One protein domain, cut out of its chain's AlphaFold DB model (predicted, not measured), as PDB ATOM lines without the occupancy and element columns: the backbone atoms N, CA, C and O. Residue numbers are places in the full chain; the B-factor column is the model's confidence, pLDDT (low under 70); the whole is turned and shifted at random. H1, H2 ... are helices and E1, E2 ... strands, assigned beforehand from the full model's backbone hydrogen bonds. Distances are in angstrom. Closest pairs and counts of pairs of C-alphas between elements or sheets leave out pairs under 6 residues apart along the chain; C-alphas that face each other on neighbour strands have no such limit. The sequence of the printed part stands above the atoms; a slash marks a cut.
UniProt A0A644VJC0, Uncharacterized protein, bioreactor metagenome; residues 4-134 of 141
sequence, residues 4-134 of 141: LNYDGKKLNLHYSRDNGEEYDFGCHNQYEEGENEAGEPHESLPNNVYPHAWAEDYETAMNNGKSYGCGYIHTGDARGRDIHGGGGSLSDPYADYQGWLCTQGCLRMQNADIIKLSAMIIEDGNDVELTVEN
ATOM      1  N   LEU A   4      23.106  -1.517  11.062       97.81
ATOM      2  CA  LEU A   4      21.973  -0.741  11.541       97.81
ATOM      3  C   LEU A   4      20.712  -1.142  10.779       97.81
ATOM      4  O   LEU A   4      20.724  -1.244   9.556       97.81
ATOM      5  N   ASN A   5      19.607  -1.322  11.494       97.81
ATOM      6  CA  ASN A   5      18.295  -1.574  10.907       97.81
ATOM      7  C   ASN A   5      17.286  -0.612  11.529       97.81
ATOM      8  O   ASN A   5      16.970  -0.718  12.716       97.81
ATOM      9  N   TYR A   6      16.807   0.346  10.743       97.69
ATOM     10  CA  TYR A   6      15.765   1.277  11.152       97.69
ATOM     11  C   TYR A   6      14.386   0.722  10.806       97.69
ATOM     12  O   TYR A   6      14.078   0.506   9.634       97.69
ATOM     13  N   ASP A   7      13.551   0.553  11.828       95.00
ATOM     14  CA  ASP A   7      12.139   0.199  11.709       95.00
ATOM     15  C   ASP A   7      11.293   1.452  11.976       95.00
ATOM     16  O   ASP A   7      11.061   1.845  13.126       95.00
ATOM     17  N   GLY A   8      10.822   2.085  10.901       89.88
ATOM     18  CA  GLY A   8      10.025   3.308  10.961       89.88
ATOM     19  C   GLY A   8       8.629   3.117  11.539       89.88
ATOM     20  O   GLY A   8       8.040   4.082  12.020       89.88
ATOM     21  N   LYS A   9       8.119   1.881  11.597       88.62
ATOM     22  CA  LYS A   9       6.859   1.577  12.284       88.62
ATOM     23  C   LYS A   9       7.047   1.527  13.798       88.62
ATOM     24  O   LYS A   9       6.143   1.905  14.544       88.62
ATOM     25  N   LYS A  10       8.202   1.046  14.263       91.62
ATOM     26  CA  LYS A  10       8.544   0.996  15.694       91.62
ATOM     27  C   LYS A  10       9.257   2.247  16.199       91.62
ATOM     28  O   LYS A  10       9.391   2.378  17.413       91.62
ATOM     29  N   LEU A  11       9.690   3.138  15.303       93.69
ATOM     30  CA  LEU A  11      10.523   4.302  15.626       93.69
ATOM     31  C   LEU A  11      11.776   3.877  16.409       93.69
ATOM     32  O   LEU A  11      12.097   4.410  17.475       93.69
ATOM     33  N   ASN A  12      12.443   2.842  15.897       96.44
ATOM     34  CA  ASN A  12      13.582   2.210  16.547       96.44
ATOM     35  C   ASN A  12      14.690   1.923  15.537       96.44
ATOM     36  O   ASN A  12      14.428   1.498  14.411       96.44
ATOM     37  N   LEU A  13      15.927   2.119  15.972       97.56
ATOM     38  CA  LEU A  13      17.135   1.765  15.254       97.56
ATOM     39  C   LEU A  13      17.839   0.638  16.013       97.56
ATOM     40  O   LEU A  13      18.342   0.843  17.117       97.56
ATOM     41  N   HIS A  14      17.868  -0.544  15.410       98.31
ATOM     42  CA  HIS A  14      18.559  -1.704  15.949       98.31
ATOM     43  C   HIS A  14      19.997  -1.748  15.434       98.31
ATOM     44  O   HIS A  14      20.220  -1.697  14.223       98.31
ATOM     45  N   TYR A  15      20.965  -1.876  16.334       98.44
ATOM     46  CA  TYR A  15      22.383  -1.980  16.021       98.44
ATOM     47  C   TYR A  15      22.925  -3.353  16.415       98.44
ATOM     48  O   TYR A  15      22.863  -3.733  17.584       98.44
ATOM     49  N   SER A  16      23.491  -4.070  15.446       98.19
ATOM     50  CA  SER A  16      24.129  -5.374  15.639       98.19
ATOM     51  C   SER A  16      25.635  -5.247  15.410       98.19
ATOM     52  O   SER A  16      26.073  -4.930  14.299       98.19
ATOM     53  N   ARG A  17      26.432  -5.501  16.449       96.81
ATOM     54  CA  ARG A  17      27.901  -5.450  16.400       96.81
ATOM     55  C   ARG A  17      28.489  -6.754  15.869       96.81
ATOM     56  O   ARG A  17      27.899  -7.828  15.991       96.81
ATOM     57  N   ASP A  18      29.719  -6.688  15.367       90.75
ATOM     58  CA  ASP A  18      30.445  -7.869  14.869       90.75
ATOM     59  C   ASP A  18      30.775  -8.899  15.959       90.75
ATOM     60  O   ASP A  18      30.985 -10.079  15.673       90.75
ATOM     61  N   ASN A  19      30.804  -8.464  17.219       91.75
ATOM     62  CA  ASN A  19      31.012  -9.324  18.381       91.75
ATOM     63  C   ASN A  19      29.727 -10.053  18.843       91.75
ATOM     64  O   ASN A  19      29.796 -10.842  19.786       91.75
ATOM     65  N   GLY A  20      28.585  -9.811  18.186       94.31
ATOM     66  CA  GLY A  20      27.281 -10.395  18.515       94.31
ATOM     67  C   GLY A  20      26.477  -9.634  19.572       94.31
ATOM     68  O   GLY A  20      25.428 -10.124  19.984       94.31
ATOM     69  N   GLU A  21      26.945  -8.474  20.036       97.31
ATOM     70  CA  GLU A  21      26.147  -7.590  20.887       97.31
ATOM     71  C   GLU A  21      25.089  -6.839  20.072       97.31
ATOM     72  O   GLU A  21      25.327  -6.423  18.937       97.31
ATOM     73  N   GLU A  22      23.932  -6.626  20.691       97.69
ATOM     74  CA  GLU A  22      22.772  -5.996  20.072       97.69
ATOM     75  C   GLU A  22      22.237  -4.868  20.957       97.69
ATOM     76  O   GLU A  22      22.208  -4.979  22.188       97.69
ATOM     77  N   TYR A  23      21.810  -3.779  20.321       98.31
ATOM     78  CA  TYR A  23      21.306  -2.582  20.985       98.31
ATOM     79  C   TYR A  23      20.118  -2.001  20.220       98.31
ATOM     80  O   TYR A  23      20.103  -2.008  18.994       98.31
ATOM     81  N   ASP A  24      19.160  -1.436  20.948       97.94
ATOM     82  CA  ASP A  24      18.006  -0.736  20.386       97.94
ATOM     83  C   ASP A  24      18.004   0.721  20.849       97.94
ATOM     84  O   ASP A  24      18.251   1.007  22.027       97.94
ATOM     85  N   PHE A  25      17.705   1.633  19.926       98.00
ATOM     86  CA  PHE A  25      17.666   3.066  20.180       98.00
ATOM     87  C   PHE A  25      16.417   3.716  19.587       98.00
ATOM     88  O   PHE A  25      16.127   3.569  18.401       98.00
ATOM     89  N   GLY A  26      15.724   4.526  20.392       97.62
ATOM     90  CA  GLY A  26      14.615   5.343  19.904       97.62
ATOM     91  C   GLY A  26      15.075   6.286  18.791       97.62
ATOM     92  O   GLY A  26      16.008   7.071  18.979       97.62
ATOM     93  N   CYS A  27      14.419   6.211  17.636       97.25
ATOM     94  CA  CYS A  27      14.789   6.959  16.441       97.25
ATOM     95  C   CYS A  27      13.524   7.357  15.671       97.25
ATOM     96  O   CYS A  27      12.683   6.518  15.373       97.25
ATOM     97  N   HIS A  28      13.355   8.646  15.392       95.44
ATOM     98  CA  HIS A  28      12.125   9.205  14.837       95.44
ATOM     99  C   HIS A  28      12.338   9.723  13.415       95.44
ATOM    100  O   HIS A  28      13.332  10.389  13.142       95.44
ATOM    101  N   ASN A  29      11.358   9.507  12.541       94.38
ATOM    102  CA  ASN A  29      11.353   9.949  11.142       94.38
ATOM    103  C   ASN A  29      10.353  11.081  10.840       94.38
ATOM    104  O   ASN A  29       9.989  11.297   9.688       94.38
ATOM    105  N   GLN A  30       9.865  11.792  11.859       93.12
ATOM    106  CA  GLN A  30       8.897  12.870  11.649       93.12
ATOM    107  C   GLN A  30       9.529  14.040  10.888       93.12
ATOM    108  O   GLN A  30      10.541  14.600  11.319       93.12
ATOM    109  N   TYR A  31       8.878  14.458   9.806       93.12
ATOM    110  CA  TYR A  31       9.274  15.601   8.993       93.12
ATOM    111  C   TYR A  31       8.159  16.651   8.921       93.12
ATOM    112  O   TYR A  31       6.992  16.367   9.192       93.12
ATOM    113  N   GLU A  32       8.534  17.894   8.635       92.12
ATOM    114  CA  GLU A  32       7.589  18.983   8.384       92.12
ATOM    115  C   GLU A  32       7.171  19.012   6.910       92.12
ATOM    116  O   GLU A  32       7.996  18.785   6.024       92.12
ATOM    117  N   GLU A  33       5.899  19.317   6.638       91.56
ATOM    118  CA  GLU A  33       5.425  19.538   5.269       91.56
ATOM    119  C   GLU A  33       6.168  20.721   4.632       91.56
ATOM    120  O   GLU A  33       6.354  21.769   5.257       91.56
ATOM    121  N   GLY A  34       6.576  20.567   3.376       92.75
ATOM    122  CA  GLY A  34       7.293  21.602   2.645       92.75
ATOM    123  C   GLY A  34       8.122  21.037   1.502       92.75
ATOM    124  O   GLY A  34       8.026  19.857   1.170       92.75
ATOM    125  N   GLU A  35       8.938  21.903   0.913       93.38
ATOM    126  CA  GLU A  35       9.885  21.571  -0.146       93.38
ATOM    127  C   GLU A  35      11.261  22.136   0.216       93.38
ATOM    128  O   GLU A  35      11.365  23.194   0.846       93.38
ATOM    129  N   ASN A  36      12.317  21.446  -0.212       86.06
ATOM    130  CA  ASN A  36      13.682  21.951  -0.101       86.06
ATOM    131  C   ASN A  36      13.960  23.047  -1.153       86.06
ATOM    132  O   ASN A  36      13.122  23.368  -1.995       86.06
ATOM    133  N   GLU A  37      15.170  23.615  -1.152       87.38
ATOM    134  CA  GLU A  37      15.554  24.676  -2.104       87.38
ATOM    135  C   GLU A  37      15.484  24.248  -3.583       87.38
ATOM    136  O   GLU A  37      15.395  25.097  -4.471       87.38
ATOM    137  N   ALA A  38      15.509  22.940  -3.856       88.75
ATOM    138  CA  ALA A  38      15.369  22.374  -5.193       88.75
ATOM    139  C   ALA A  38      13.900  22.142  -5.608       88.75
ATOM    140  O   ALA A  38      13.657  21.697  -6.731       88.75
ATOM    141  N   GLY A  39      12.929  22.456  -4.742       91.81
ATOM    142  CA  GLY A  39      11.502  22.208  -4.973       91.81
ATOM    143  C   GLY A  39      11.097  20.743  -4.785       91.81
ATOM    144  O   GLY A  39      10.044  20.327  -5.259       91.81
ATOM    145  N   GLU A  40      11.939  19.930  -4.144       89.81
ATOM    146  CA  GLU A  40      11.608  18.540  -3.836       89.81
ATOM    147  C   GLU A  40      10.886  18.473  -2.486       89.81
ATOM    148  O   GLU A  40      11.368  19.074  -1.519       89.81
ATOM    149  N   PRO A  41       9.791  17.704  -2.367       93.56
ATOM    150  CA  PRO A  41       9.052  17.602  -1.118       93.56
ATOM    151  C   PRO A  41       9.926  17.037   0.004       93.56
ATOM    152  O   PRO A  41      10.767  16.151  -0.216       93.56
ATOM    153  N   HIS A  42       9.732  17.546   1.216       93.19
ATOM    154  CA  HIS A  42      10.280  16.922   2.413       93.19
ATOM    155  C   HIS A  42       9.670  15.533   2.585       93.19
ATOM    156  O   HIS A  42       8.458  15.349   2.499       93.19
ATOM    157  N   GLU A  43      10.532  14.561   2.836       92.50
ATOM    158  CA  GLU A  43      10.169  13.178   3.107       92.50
ATOM    159  C   GLU A  43      11.271  12.580   3.986       92.50
ATOM    160  O   GLU A  43      12.437  12.990   3.897       92.50
ATOM    161  N   SER A  44      10.922  11.601   4.817       93.19
ATOM    162  CA  SER A  44      11.910  10.849   5.593       93.19
ATOM    163  C   SER A  44      12.973  10.205   4.693       93.19
ATOM    164  O   SER A  44      12.742   9.943   3.511       93.19
ATOM    165  N   LEU A  45      14.131   9.891   5.276       94.62
ATOM    166  CA  LEU A  45      15.111   8.972   4.705       94.62
ATOM    167  C   LEU A  45      14.395   7.725   4.138       94.62
ATOM    168  O   LEU A  45      13.685   7.071   4.903       94.62
ATOM    169  N   PRO A  46      14.508   7.418   2.833       94.62
ATOM    170  CA  PRO A  46      13.662   6.446   2.149       94.62
ATOM    171  C   PRO A  46      14.080   5.008   2.430       94.62
ATOM    172  O   PRO A  46      15.191   4.733   2.879       94.62
ATOM    173  N   ASN A  47      13.185   4.074   2.098       95.88
ATOM    174  CA  ASN A  47      13.469   2.648   2.225       95.88
ATOM    175  C   ASN A  47      14.607   2.258   1.284       95.88
ATOM    176  O   ASN A  47      14.443   2.303   0.062       95.88
ATOM    177  N   ASN A  48      15.754   1.887   1.843       96.69
ATOM    178  CA  ASN A  48      16.928   1.493   1.078       96.69
ATOM    179  C   ASN A  48      17.964   0.797   1.971       96.69
ATOM    180  O   ASN A  48      17.854   0.798   3.199       96.69
ATOM    181  N   VAL A  49      18.998   0.251   1.337       97.81
ATOM    182  CA  VAL A  49      20.245  -0.145   1.990       97.81
ATOM    183  C   VAL A  49      21.310   0.903   1.678       97.81
ATOM    184  O   VAL A  49      21.643   1.149   0.517       97.81
ATOM    185  N   TYR A  50      21.852   1.502   2.729       97.69
ATOM    186  CA  TYR A  50      22.939   2.468   2.716       97.69
ATOM    187  C   TYR A  50      24.219   1.743   3.154       97.69
ATOM    188  O   TYR A  50      24.390   1.472   4.343       97.69
ATOM    189  N   PRO A  51      25.107   1.363   2.219       97.31
ATOM    190  CA  PRO A  51      26.200   0.433   2.512       97.31
ATOM    191  C   PRO A  51      27.349   1.040   3.325       97.31
ATOM    192  O   PRO A  51      28.167   0.284   3.832       97.31
ATOM    193  N   HIS A  52      27.429   2.373   3.403       97.06
ATOM    194  CA  HIS A  52      28.560   3.102   3.980       97.06
ATOM    195  C   HIS A  52      28.098   4.255   4.873       97.06
ATOM    196  O   HIS A  52      28.441   5.417   4.636       97.06
ATOM    197  N   ALA A  53      27.274   3.944   5.874       98.19
ATOM    198  CA  ALA A  53      26.953   4.910   6.914       98.19
ATOM    199  C   ALA A  53      28.112   5.006   7.919       98.19
ATOM    200  O   ALA A  53      28.749   4.004   8.247       98.19
ATOM    201  N   TRP A  54      28.394   6.211   8.411       98.50
ATOM    202  CA  TRP A  54      29.516   6.459   9.321       98.50
ATOM    203  C   TRP A  54      29.196   7.573  10.315       98.50
ATOM    204  O   TRP A  54      28.393   8.466  10.040       98.50
ATOM    205  N   ALA A  55      29.809   7.510  11.492       98.56
ATOM    206  CA  ALA A  55      29.548   8.422  12.590       98.56
ATOM    207  C   ALA A  55      30.653   9.471  12.748       98.56
ATOM    208  O   ALA A  55      31.846   9.198  12.574       98.56
ATOM    209  N   GLU A  56      30.244  10.670  13.149       98.44
ATOM    210  CA  GLU A  56      31.154  11.679  13.676       98.44
ATOM    211  C   GLU A  56      31.432  11.424  15.160       98.44
ATOM    212  O   GLU A  56      30.551  10.987  15.910       98.44
ATOM    213  N   ASP A  57      32.659  11.722  15.597       97.88
ATOM    214  CA  ASP A  57      32.953  11.801  17.025       97.88
ATOM    215  C   ASP A  57      32.242  13.004  17.667       97.88
ATOM    216  O   ASP A  57      31.751  13.912  16.992       97.88
ATOM    217  N   TYR A  58      32.170  13.005  19.000       96.06
ATOM    218  CA  TYR A  58      31.457  14.040  19.750       96.06
ATOM    219  C   TYR A  58      31.963  15.458  19.442       96.06
ATOM    220  O   TYR A  58      31.163  16.378  19.279       96.06
ATOM    221  N   GLU A  59      33.282  15.653  19.350       96.12
ATOM    222  CA  GLU A  59      33.864  16.976  19.102       96.12
ATOM    223  C   GLU A  59      33.503  17.496  17.709       96.12
ATOM    224  O   GLU A  59      33.190  18.679  17.552       96.12
ATOM    225  N   THR A  60      33.499  16.614  16.710       97.56
ATOM    226  CA  THR A  60      33.108  16.933  15.336       97.56
ATOM    227  C   THR A  60      31.614  17.232  15.257       97.56
ATOM    228  O   THR A  60      31.248  18.312  14.791       97.56
ATOM    229  N   ALA A  61      30.765  16.365  15.816       96.81
ATOM    230  CA  ALA A  61      29.312  16.529  15.786       96.81
ATOM    231  C   ALA A  61      28.847  17.837  16.448       96.81
ATOM    232  O   ALA A  61      27.949  18.515  15.943       96.81
ATOM    233  N   MET A  62      29.505  18.249  17.537       96.00
ATOM    234  CA  MET A  62      29.220  19.517  18.220       96.00
ATOM    235  C   MET A  62      29.423  20.751  17.324       96.00
ATOM    236  O   MET A  62      28.792  21.789  17.557       96.00
ATOM    237  N   ASN A  63      30.254  20.655  16.279       96.88
ATOM    238  CA  ASN A  63      30.499  21.754  15.344       96.88
ATOM    239  C   ASN A  63      29.396  21.921  14.289       96.88
ATOM    240  O   ASN A  63      29.313  22.990  13.682       96.88
ATOM    241  N   ASN A  64      28.504  20.938  14.114       95.00
ATOM    242  CA  ASN A  64      27.379  21.041  13.173       95.00
ATOM    243  C   ASN A  64      26.325  22.053  13.652       95.00
ATOM    244  O   ASN A  64      25.551  22.602  12.866       95.00
ATOM    245  N   GLY A  65      26.323  22.366  14.949       96.12
ATOM    246  CA  GLY A  65      25.478  23.389  15.547       96.12
ATOM    247  C   GLY A  65      24.159  22.855  16.103       96.12
ATOM    248  O   GLY A  65      23.807  21.681  16.005       96.12
ATOM    249  N   LYS A  66      23.399  23.759  16.727       96.62
ATOM    250  CA  LYS A  66      22.256  23.411  17.589       96.62
ATOM    251  C   LYS A  66      21.130  22.613  16.916       96.62
ATOM    252  O   LYS A  66      20.340  21.974  17.604       96.62
ATOM    253  N   SER A  67      21.015  22.666  15.591       95.62
ATOM    254  CA  SER A  67      20.009  21.885  14.859       95.62
ATOM    255  C   SER A  67      20.278  20.383  14.917       95.62
ATOM    256  O   SER A  67      19.320  19.611  14.893       95.62
ATOM    257  N   TYR A  68      21.549  20.008  15.068       96.75
ATOM    258  CA  TYR A  68      22.040  18.635  15.001       96.75
ATOM    259  C   TYR A  68      22.510  18.088  16.357       96.75
ATOM    260  O   TYR A  68      22.598  16.879  16.536       96.75
ATOM    261  N   GLY A  69      22.714  18.964  17.345       96.25
ATOM    262  CA  GLY A  69      22.957  18.567  18.732       96.25
ATOM    263  C   GLY A  69      24.354  17.996  18.946       96.25
ATOM    264  O   GLY A  69      25.336  18.624  18.561       96.25
ATOM    265  N   CYS A  70      24.423  16.844  19.612       97.31
ATOM    266  CA  CYS A  70      25.666  16.282  20.146       97.31
ATOM    267  C   CYS A  70      26.162  15.020  19.417       97.31
ATOM    268  O   CYS A  70      27.150  14.425  19.841       97.31
ATOM    269  N   GLY A  71      25.471  14.576  18.368       97.56
ATOM    270  CA  GLY A  71      25.856  13.401  17.590       97.56
ATOM    271  C   GLY A  71      25.277  13.442  16.183       97.56
ATOM    272  O   GLY A  71      24.212  14.024  15.958       97.56
ATOM    273  N   TYR A  72      26.011  12.840  15.251       98.50
ATOM    274  CA  TYR A  72      25.693  12.837  13.828       98.50
ATOM    275  C   TYR A  72      26.184  11.542  13.176       98.50
ATOM    276  O   TYR A  72      27.315  11.111  13.414       98.50
ATOM    277  N   ILE A  73      25.333  10.925  12.358       98.69
ATOM    278  CA  ILE A  73      25.653   9.751  11.544       98.69
ATOM    279  C   ILE A  73      25.245  10.062  10.109       98.69
ATOM    280  O   ILE A  73      24.067  10.279   9.821       98.69
ATOM    281  N   HIS A  74      26.232  10.050   9.223       98.62
ATOM    282  CA  HIS A  74      26.063  10.244   7.790       98.62
ATOM    283  C   HIS A  74      25.532   8.965   7.157       98.62
ATOM    284  O   HIS A  74      26.099   7.893   7.368       98.62
ATOM    285  N   THR A  75      24.479   9.069   6.352       97.88
ATOM    286  CA  THR A  75      23.898   7.925   5.622       97.88
ATOM    287  C   THR A  75      24.451   7.809   4.201       97.88
ATOM    288  O   THR A  75      24.392   6.741   3.591       97.88
ATOM    289  N   GLY A  76      24.976   8.913   3.658       96.19
ATOM    290  CA  GLY A  76      25.358   9.031   2.249       96.19
ATOM    291  C   GLY A  76      24.177   9.284   1.304       96.19
ATOM    292  O   GLY A  76      24.348   9.225   0.085       96.19
ATOM    293  N   ASP A  77      22.984   9.565   1.836       96.19
ATOM    294  CA  ASP A  77      21.828   9.968   1.041       96.19
ATOM    295  C   ASP A  77      22.108  11.271   0.270       96.19
ATOM    296  O   ASP A  77      22.579  12.261   0.828       96.19
ATOM    297  N   ALA A  78      21.785  11.292  -1.026       92.69
ATOM    298  CA  ALA A  78      22.100  12.420  -1.905       92.69
ATOM    299  C   ALA A  78      21.397  13.734  -1.513       92.69
ATOM    300  O   ALA A  78      21.843  14.804  -1.929       92.69
ATOM    301  N   ARG A  79      20.316  13.665  -0.723       93.19
ATOM    302  CA  ARG A  79      19.579  14.833  -0.221       93.19
ATOM    303  C   ARG A  79      20.067  15.283   1.166       93.19
ATOM    304  O   ARG A  79      19.489  16.212   1.720       93.19
ATOM    305  N   GLY A  80      21.106  14.650   1.724       93.56
ATOM    306  CA  GLY A  80      21.657  14.991   3.043       93.56
ATOM    307  C   GLY A  80      20.734  14.612   4.202       93.56
ATOM    308  O   GLY A  80      20.665  15.322   5.204       93.56
ATOM    309  N   ARG A  81      19.958  13.532   4.042       95.81
ATOM    310  CA  ARG A  81      19.104  12.996   5.106       95.81
ATOM    311  C   ARG A  81      19.937  12.066   5.972       95.81
ATOM    312  O   ARG A  81      20.277  10.962   5.562       95.81
ATOM    313  N   ASP A  82      20.251  12.522   7.167       97.88
ATOM    314  CA  ASP A  82      21.163  11.834   8.076       97.88
ATOM    315  C   ASP A  82      20.465  11.454   9.384       97.88
ATOM    316  O   ASP A  82      19.256  11.653   9.531       97.88
ATOM    317  N   ILE A  83      21.206  10.890  10.338       98.44
ATOM    318  CA  ILE A  83      20.709  10.640  11.696       98.44
ATOM    319  C   ILE A  83      21.399  11.616  12.640       98.44
ATOM    320  O   ILE A  83      22.627  11.671  12.683       98.44
ATOM    321  N   HIS A  84      20.632  12.393  13.402       98.38
ATOM    322  CA  HIS A  84      21.217  13.392  14.296       98.38
ATOM    323  C   HIS A  84      20.423  13.599  15.592       98.38
ATOM    324  O   HIS A  84      19.280  13.160  15.741       98.38
ATOM    325  N   GLY A  85      21.044  14.295  16.543       97.75
ATOM    326  CA  GLY A  85      20.420  14.725  17.792       97.75
ATOM    327  C   GLY A  85      19.744  16.099  17.704       97.75
ATOM    328  O   GLY A  85      19.220  16.516  16.673       97.75
ATOM    329  N   GLY A  86      19.752  16.837  18.808       94.94
ATOM    330  CA  GLY A  86      19.400  18.258  18.867       94.94
ATOM    331  C   GLY A  86      18.066  18.699  18.258       94.94
ATOM    332  O   GLY A  86      17.095  17.946  18.166       94.94
ATOM    333  N   GLY A  87      18.016  19.981  17.885       93.81
ATOM    334  CA  GLY A  87      16.843  20.672  17.351       93.81
ATOM    335  C   GLY A  87      16.854  22.147  17.724       93.81
ATOM    336  O   GLY A  87      16.588  22.512  18.861       93.81
ATOM    337  N   GLY A  88      17.143  23.019  16.755       92.50
ATOM    338  CA  GLY A  88      17.537  24.407  17.018       92.50
ATOM    339  C   GLY A  88      16.475  25.304  17.667       92.50
ATOM    340  O   GLY A  88      16.821  26.398  18.126       92.50
ATOM    341  N   SER A  89      15.220  24.852  17.701       93.88
ATOM    342  CA  SER A  89      14.079  25.528  18.333       93.88
ATOM    343  C   SER A  89      13.730  24.974  19.721       93.88
ATOM    344  O   SER A  89      12.817  25.488  20.363       93.88
ATOM    345  N   LEU A  90      14.429  23.936  20.190       95.31
ATOM    346  CA  LEU A  90      14.280  23.403  21.544       95.31
ATOM    347  C   LEU A  90      14.887  24.368  22.571       95.31
ATOM    348  O   LEU A  90      15.779  25.156  22.255       95.31
ATOM    349  N   SER A  91      14.406  24.293  23.816       96.38
ATOM    350  CA  SER A  91      14.908  25.126  24.917       96.38
ATOM    351  C   SER A  91      16.385  24.875  25.213       96.38
ATOM    352  O   SER A  91      17.124  25.819  25.477       96.38
ATOM    353  N   ASP A  92      16.793  23.608  25.152       97.44
ATOM    354  CA  ASP A  92      18.183  23.178  25.238       97.44
ATOM    355  C   ASP A  92      18.434  22.063  24.209       97.44
ATOM    356  O   ASP A  92      18.143  20.895  24.474       97.44
ATOM    357  N   PRO A  93      18.946  22.407  23.016       97.38
ATOM    358  CA  PRO A  93      19.234  21.431  21.967       97.38
ATOM    359  C   PRO A  93      20.406  20.491  22.288       97.38
ATOM    360  O   PRO A  93      20.634  19.546  21.535       97.38
ATOM    361  N   TYR A  94      21.159  20.738  23.362       97.75
ATOM    362  CA  TYR A  94      22.326  19.940  23.749       97.75
ATOM    363  C   TYR A  94      22.062  19.047  24.967       97.75
ATOM    364  O   TYR A  94      22.927  18.255  25.334       97.75
ATOM    365  N   ALA A  95      20.876  19.139  25.578       98.12
ATOM    366  CA  ALA A  95      20.472  18.248  26.658       98.12
ATOM    367  C   ALA A  95      20.460  16.784  26.192       98.12
ATOM    368  O   ALA A  95      20.056  16.499  25.065       98.12
ATOM    369  N   ASP A  96      20.841  15.860  27.077       98.06
ATOM    370  CA  ASP A  96      20.855  14.409  26.822       98.06
ATOM    371  C   ASP A  96      19.531  13.898  26.245       98.06
ATOM    372  O   ASP A  96      19.523  13.100  25.306       98.06
ATOM    373  N   TYR A  97      18.430  14.403  26.806       97.25
ATOM    374  CA  TYR A  97      17.064  14.133  26.384       97.25
ATOM    375  C   TYR A  97      16.371  15.442  25.994       97.25
ATOM    376  O   TYR A  97      15.550  15.985  26.739       97.25
ATOM    377  N   GLN A  98      16.755  15.985  24.841       97.00
ATOM    378  CA  GLN A  98      16.328  17.295  24.350       97.00
ATOM    379  C   GLN A  98      14.846  17.356  23.936       97.00
ATOM    380  O   GLN A  98      14.304  18.441  23.721       97.00
ATOM    381  N   GLY A  99      14.180  16.205  23.823       95.19
ATOM    382  CA  GLY A  99      12.827  16.093  23.283       95.19
ATOM    383  C   GLY A  99      12.829  15.896  21.767       95.19
ATOM    384  O   GLY A  99      13.839  15.504  21.184       95.19
ATOM    385  N   TRP A 100      11.680  16.122  21.130       94.62
ATOM    386  CA  TRP A 100      11.474  15.840  19.708       94.62
ATOM    387  C   TRP A 100      11.002  17.083  18.959       94.62
ATOM    388  O   TRP A 100      10.212  17.878  19.465       94.62
ATOM    389  N   LEU A 101      11.478  17.221  17.730       93.56
ATOM    390  CA  LEU A 101      11.033  18.208  16.755       93.56
ATOM    391  C   LEU A 101      10.954  17.484  15.399       93.56
ATOM    392  O   LEU A 101      11.603  16.447  15.228       93.56
ATOM    393  N   CYS A 102      10.199  18.006  14.436       92.75
ATOM    394  CA  CYS A 102      10.275  17.516  13.062       92.75
ATOM    395  C   CYS A 102      11.617  17.899  12.416       92.75
ATOM    396  O   CYS A 102      12.315  18.813  12.877       92.75
ATOM    397  N   THR A 103      12.001  17.177  11.373       93.38
ATOM    398  CA  THR A 103      13.136  17.505  10.499       93.38
ATOM    399  C   THR A 103      12.629  17.871   9.098       93.38
ATOM    400  O   THR A 103      11.426  17.898   8.851       93.38
ATOM    401  N   GLN A 104      13.544  18.130   8.165       92.12
ATOM    402  CA  GLN A 104      13.234  18.228   6.732       92.12
ATOM    403  C   GLN A 104      13.432  16.887   5.997       92.12
ATOM    404  O   GLN A 104      13.417  16.842   4.771       92.12
ATOM    405  N   GLY A 105      13.637  15.792   6.744       93.44
ATOM    406  CA  GLY A 105      13.809  14.438   6.207       93.44
ATOM    407  C   GLY A 105      14.825  13.559   6.947       93.44
ATOM    408  O   GLY A 105      14.850  12.350   6.737       93.44
ATOM    409  N   CYS A 106      15.657  14.131   7.819       96.50
ATOM    410  CA  CYS A 106      16.577  13.375   8.673       96.50
ATOM    411  C   CYS A 106      15.841  12.499   9.695       96.50
ATOM    412  O   CYS A 106      14.743  12.841  10.146       96.50
ATOM    413  N   LEU A 107      16.504  11.433  10.133       97.31
ATOM    414  CA  LEU A 107      16.120  10.691  11.326       97.31
ATOM    415  C   LEU A 107      16.661  11.399  12.578       97.31
ATOM    416  O   LEU A 107      17.753  11.971  12.568       97.31
ATOM    417  N   ARG A 108      15.902  11.362  13.673       96.94
ATOM    418  CA  ARG A 108      16.246  12.054  14.920       96.94
ATOM    419  C   ARG A 108      16.347  11.090  16.091       96.94
ATOM    420  O   ARG A 108      15.447  10.286  16.314       96.94
ATOM    421  N   MET A 109      17.395  11.243  16.890       98.06
ATOM    422  CA  MET A 109      17.634  10.499  18.131       98.06
ATOM    423  C   MET A 109      17.786  11.456  19.322       98.06
ATOM    424  O   MET A 109      18.012  12.656  19.150       98.06
ATOM    425  N   GLN A 110      17.676  10.944  20.550       98.31
ATOM    426  CA  GLN A 110      18.085  11.710  21.733       98.31
ATOM    427  C   GLN A 110      19.615  11.823  21.770       98.31
ATOM    428  O   GLN A 110      20.311  10.890  21.366       98.31
ATOM    429  N   ASN A 111      20.147  12.957  22.235       98.50
ATOM    430  CA  ASN A 111      21.588  13.228  22.223       98.50
ATOM    431  C   ASN A 111      22.381  12.137  22.959       98.50
ATOM    432  O   ASN A 111      23.377  11.657  22.427       98.50
ATOM    433  N   ALA A 112      21.921  11.693  24.133       98.38
ATOM    434  CA  ALA A 112      22.595  10.628  24.882       98.38
ATOM    435  C   ALA A 112      22.696   9.310  24.091       98.38
ATOM    436  O   ALA A 112      23.727   8.636  24.128       98.38
ATOM    437  N   ASP A 113      21.644   8.968  23.347       98.56
ATOM    438  CA  ASP A 113      21.569   7.727  22.580       98.56
ATOM    439  C   ASP A 113      22.470   7.776  21.347       98.56
ATOM    440  O   ASP A 113      23.236   6.841  21.108       98.56
ATOM    441  N   ILE A 114      22.442   8.880  20.592       98.44
ATOM    442  CA  ILE A 114      23.283   9.009  19.397       98.44
ATOM    443  C   ILE A 114      24.764   9.163  19.741       98.44
ATOM    444  O   ILE A 114      25.588   8.595  19.038       98.44
ATOM    445  N   ILE A 115      25.126   9.822  20.849       98.44
ATOM    446  CA  ILE A 115      26.523   9.860  21.324       98.44
ATOM    447  C   ILE A 115      27.029   8.437  21.574       98.44
ATOM    448  O   ILE A 115      28.116   8.067  21.125       98.44
ATOM    449  N   LYS A 116      26.232   7.628  22.283       98.44
ATOM    450  CA  LYS A 116      26.580   6.237  22.573       98.44
ATOM    451  C   LYS A 116      26.693   5.420  21.288       98.44
ATOM    452  O   LYS A 116      27.663   4.685  21.131       98.44
ATOM    453  N   LEU A 117      25.723   5.540  20.384       98.56
ATOM    454  CA  LEU A 117      25.734   4.807  19.124       98.56
ATOM    455  C   LEU A 117      26.928   5.198  18.242       98.56
ATOM    456  O   LEU A 117      27.639   4.312  17.776       98.56
ATOM    457  N   SER A 118      27.194   6.495  18.073       98.44
ATOM    458  CA  SER A 118      28.341   7.000  17.312       98.44
ATOM    459  C   SER A 118      29.660   6.444  17.842       98.44
ATOM    460  O   SER A 118      30.480   5.972  17.058       98.44
ATOM    461  N   ALA A 119      29.850   6.423  19.165       98.25
ATOM    462  CA  ALA A 119      31.047   5.841  19.769       98.25
ATOM    463  C   ALA A 119      31.208   4.353  19.416       98.25
ATOM    464  O   ALA A 119      32.292   3.940  19.013       98.25
ATOM    465  N   MET A 120      30.132   3.562  19.493       98.06
ATOM    466  CA  MET A 120      30.191   2.138  19.139       98.06
ATOM    467  C   MET A 120      30.463   1.910  17.645       98.06
ATOM    468  O   MET A 120      31.257   1.037  17.304       98.06
ATOM    469  N   ILE A 121      29.863   2.711  16.758       98.12
ATOM    470  CA  ILE A 121      30.124   2.650  15.310       98.12
ATOM    471  C   ILE A 121      31.600   2.939  15.017       98.12
ATOM    472  O   ILE A 121      32.225   2.216  14.242       98.12
ATOM    473  N   ILE A 122      32.174   3.959  15.661       98.12
ATOM    474  CA  ILE A 122      33.589   4.319  15.504       98.12
ATOM    475  C   ILE A 122      34.502   3.197  16.011       98.12
ATOM    476  O   ILE A 122      35.463   2.835  15.331       98.12
ATOM    477  N   GLU A 123      34.199   2.622  17.177       97.06
ATOM    478  CA  GLU A 123      34.921   1.468  17.730       97.06
ATOM    479  C   GLU A 123      34.900   0.256  16.787       97.06
ATOM    480  O   GLU A 123      35.905  -0.450  16.677       97.06
ATOM    481  N   ASP A 124      33.791   0.050  16.075       96.56
ATOM    482  CA  ASP A 124      33.593  -1.057  15.131       96.56
ATOM    483  C   ASP A 124      34.143  -0.766  13.719       96.56
ATOM    484  O   ASP A 124      33.883  -1.513  12.775       96.56
ATOM    485  N   GLY A 125      34.952   0.287  13.567       96.69
ATOM    486  CA  GLY A 125      35.665   0.607  12.326       96.69
ATOM    487  C   GLY A 125      35.055   1.738  11.497       96.69
ATOM    488  O   GLY A 125      35.594   2.049  10.437       96.69
ATOM    489  N   ASN A 126      33.996   2.380  11.996       97.69
ATOM    490  CA  ASN A 126      33.333   3.552  11.417       97.69
ATOM    491  C   ASN A 126      32.803   3.379   9.981       97.69
ATOM    492  O   ASN A 126      32.851   4.310   9.181       97.69
ATOM    493  N   ASP A 127      32.319   2.184   9.658       97.50
ATOM    494  CA  ASP A 127      31.682   1.859   8.380       97.50
ATOM    495  C   ASP A 127      30.628   0.779   8.637       97.50
ATOM    496  O   ASP A 127      30.961  -0.353   9.011       97.50
ATOM    497  N   VAL A 128      29.352   1.148   8.526       97.69
ATOM    498  CA  VAL A 128      28.223   0.265   8.836       97.69
ATOM    499  C   VAL A 128      27.184   0.267   7.722       97.69
ATOM    500  O   VAL A 128      26.864   1.295   7.127       97.69
ATOM    501  N   GLU A 129      26.610  -0.907   7.481       98.19
ATOM    502  CA  GLU A 129      25.450  -1.054   6.605       98.19
ATOM    503  C   GLU A 129      24.198  -0.600   7.362       98.19
ATOM    504  O   GLU A 129      23.856  -1.184   8.391       98.19
ATOM    505  N   LEU A 130      23.505   0.419   6.856       98.38
ATOM    506  CA  LEU A 130      22.213   0.879   7.367       98.38
ATOM    507  C   LEU A 130      21.088   0.429   6.432       98.38
ATOM    508  O   LEU A 130      21.023   0.846   5.280       98.38
ATOM    509  N   THR A 131      20.157  -0.368   6.944       98.25
ATOM    510  CA  THR A 131      18.897  -0.695   6.268       98.25
ATOM    511  C   THR A 131      17.778   0.165   6.838       98.25
ATOM    512  O   THR A 131      17.616   0.245   8.055       98.25
ATOM    513  N   VAL A 132      17.007   0.815   5.969       97.50
ATOM    514  CA  VAL A 132      15.886   1.687   6.339       97.50
ATOM    515  C   VAL A 132      14.585   1.070   5.855       97.50
ATOM    516  O   VAL A 132      14.427   0.799   4.665       97.50
ATOM    517  N   GLU A 133      13.636   0.890   6.770       95.38
ATOM    518  CA  GLU A 133      12.301   0.373   6.480       95.38
ATOM    519  C   GLU A 133      11.232   1.257   7.135       95.38
ATOM    520  O   GLU A 133      10.869   1.077   8.295       95.38
ATOM    521  N   ASN A 134      10.686   2.221   6.397       85.19
ATOM    522  CA  ASN A 134       9.629   3.111   6.887       85.19
ATOM    523  C   ASN A 134       8.232   2.483   6.894       85.19
ATOM    524  O   ASN A 134       7.348   3.083   7.487       85.19
TER     525      ASN A 134
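What this domain is: This is residues 4 to 134 of the 141 residues of an uncharacterized protein of bioreactor metagenome (UniProt A0A644VJC0). A seven-stranded sheet, E5 E4 E7 E1 E2 E3 E6, curls like part of a small barrel, and residues 83 to 84 nearly close it by pairing with both edge strands, E5 and E6. H2 packs on one face, reaching from E3 to E4 and E5, and long loops fill out the rest. The 131 printed residues, under half in named elements, run E1 E2 E3 E4 H1 E5 E6 H2 E7: a mixed class and a mixed sheet. The whole is compact, radius of gyration of the C-alphas 13.7 A, spanning 42 by 31 by 25 A.

Where its parts are: Find C-alpha 4 at (21.973, -0.741, 11.541), where E1, residues 4 to 7, begins. E2 is 12 to 16; E3, 22 to 28, covers 19.3 A; E4, 48 to 55, covers 18.4 A and bends by 70 degrees at residue 51. Then come H1, 58 to 62, E5, 72 to 74, E6, 107 to 109, and H2, 111 to 123, 18.3 A long. E7, 128 to 133, ends at C-alpha 133, (12.301, 0.373, 6.480).

How they stand to each other: Look first at the meander E1 E2 E3, each strand the antiparallel neighbour of the one before, in two hairpins: N 5 and O 14 are 2.8 A apart, N 13 and O 25 2.8 A. E3 and E6 are antiparallel neighbours, with N 28 and O 108 2.8 A apart. E7 is parallel to E1, N 6 to O 131 2.8 A, and antiparallel to E4, N 50 to O 130 2.8 A; E4 and E5 are antiparallel, N 74 to O 54 2.8 A. H2 is on the sheet, making two layers, a helix on one face of a sheet; its closest C-alphas to E4 are Ser 118 and Ala 55, 5.1 A. H1 only grazes the sheet, the C-alphas of Ala 61 and Tyr 72 being its closest to E5, 5.5 A. In both helices every O i to N i+4 pair is within hydrogen-bond range.

The domain as a whole: The C-alphas of Asn 19 and Gly 39 are farthest apart, 43.8 A. The links E3 to E4 and E5 to E6 are long; the printed part has no cut, and no printed residue is under pLDDT 70.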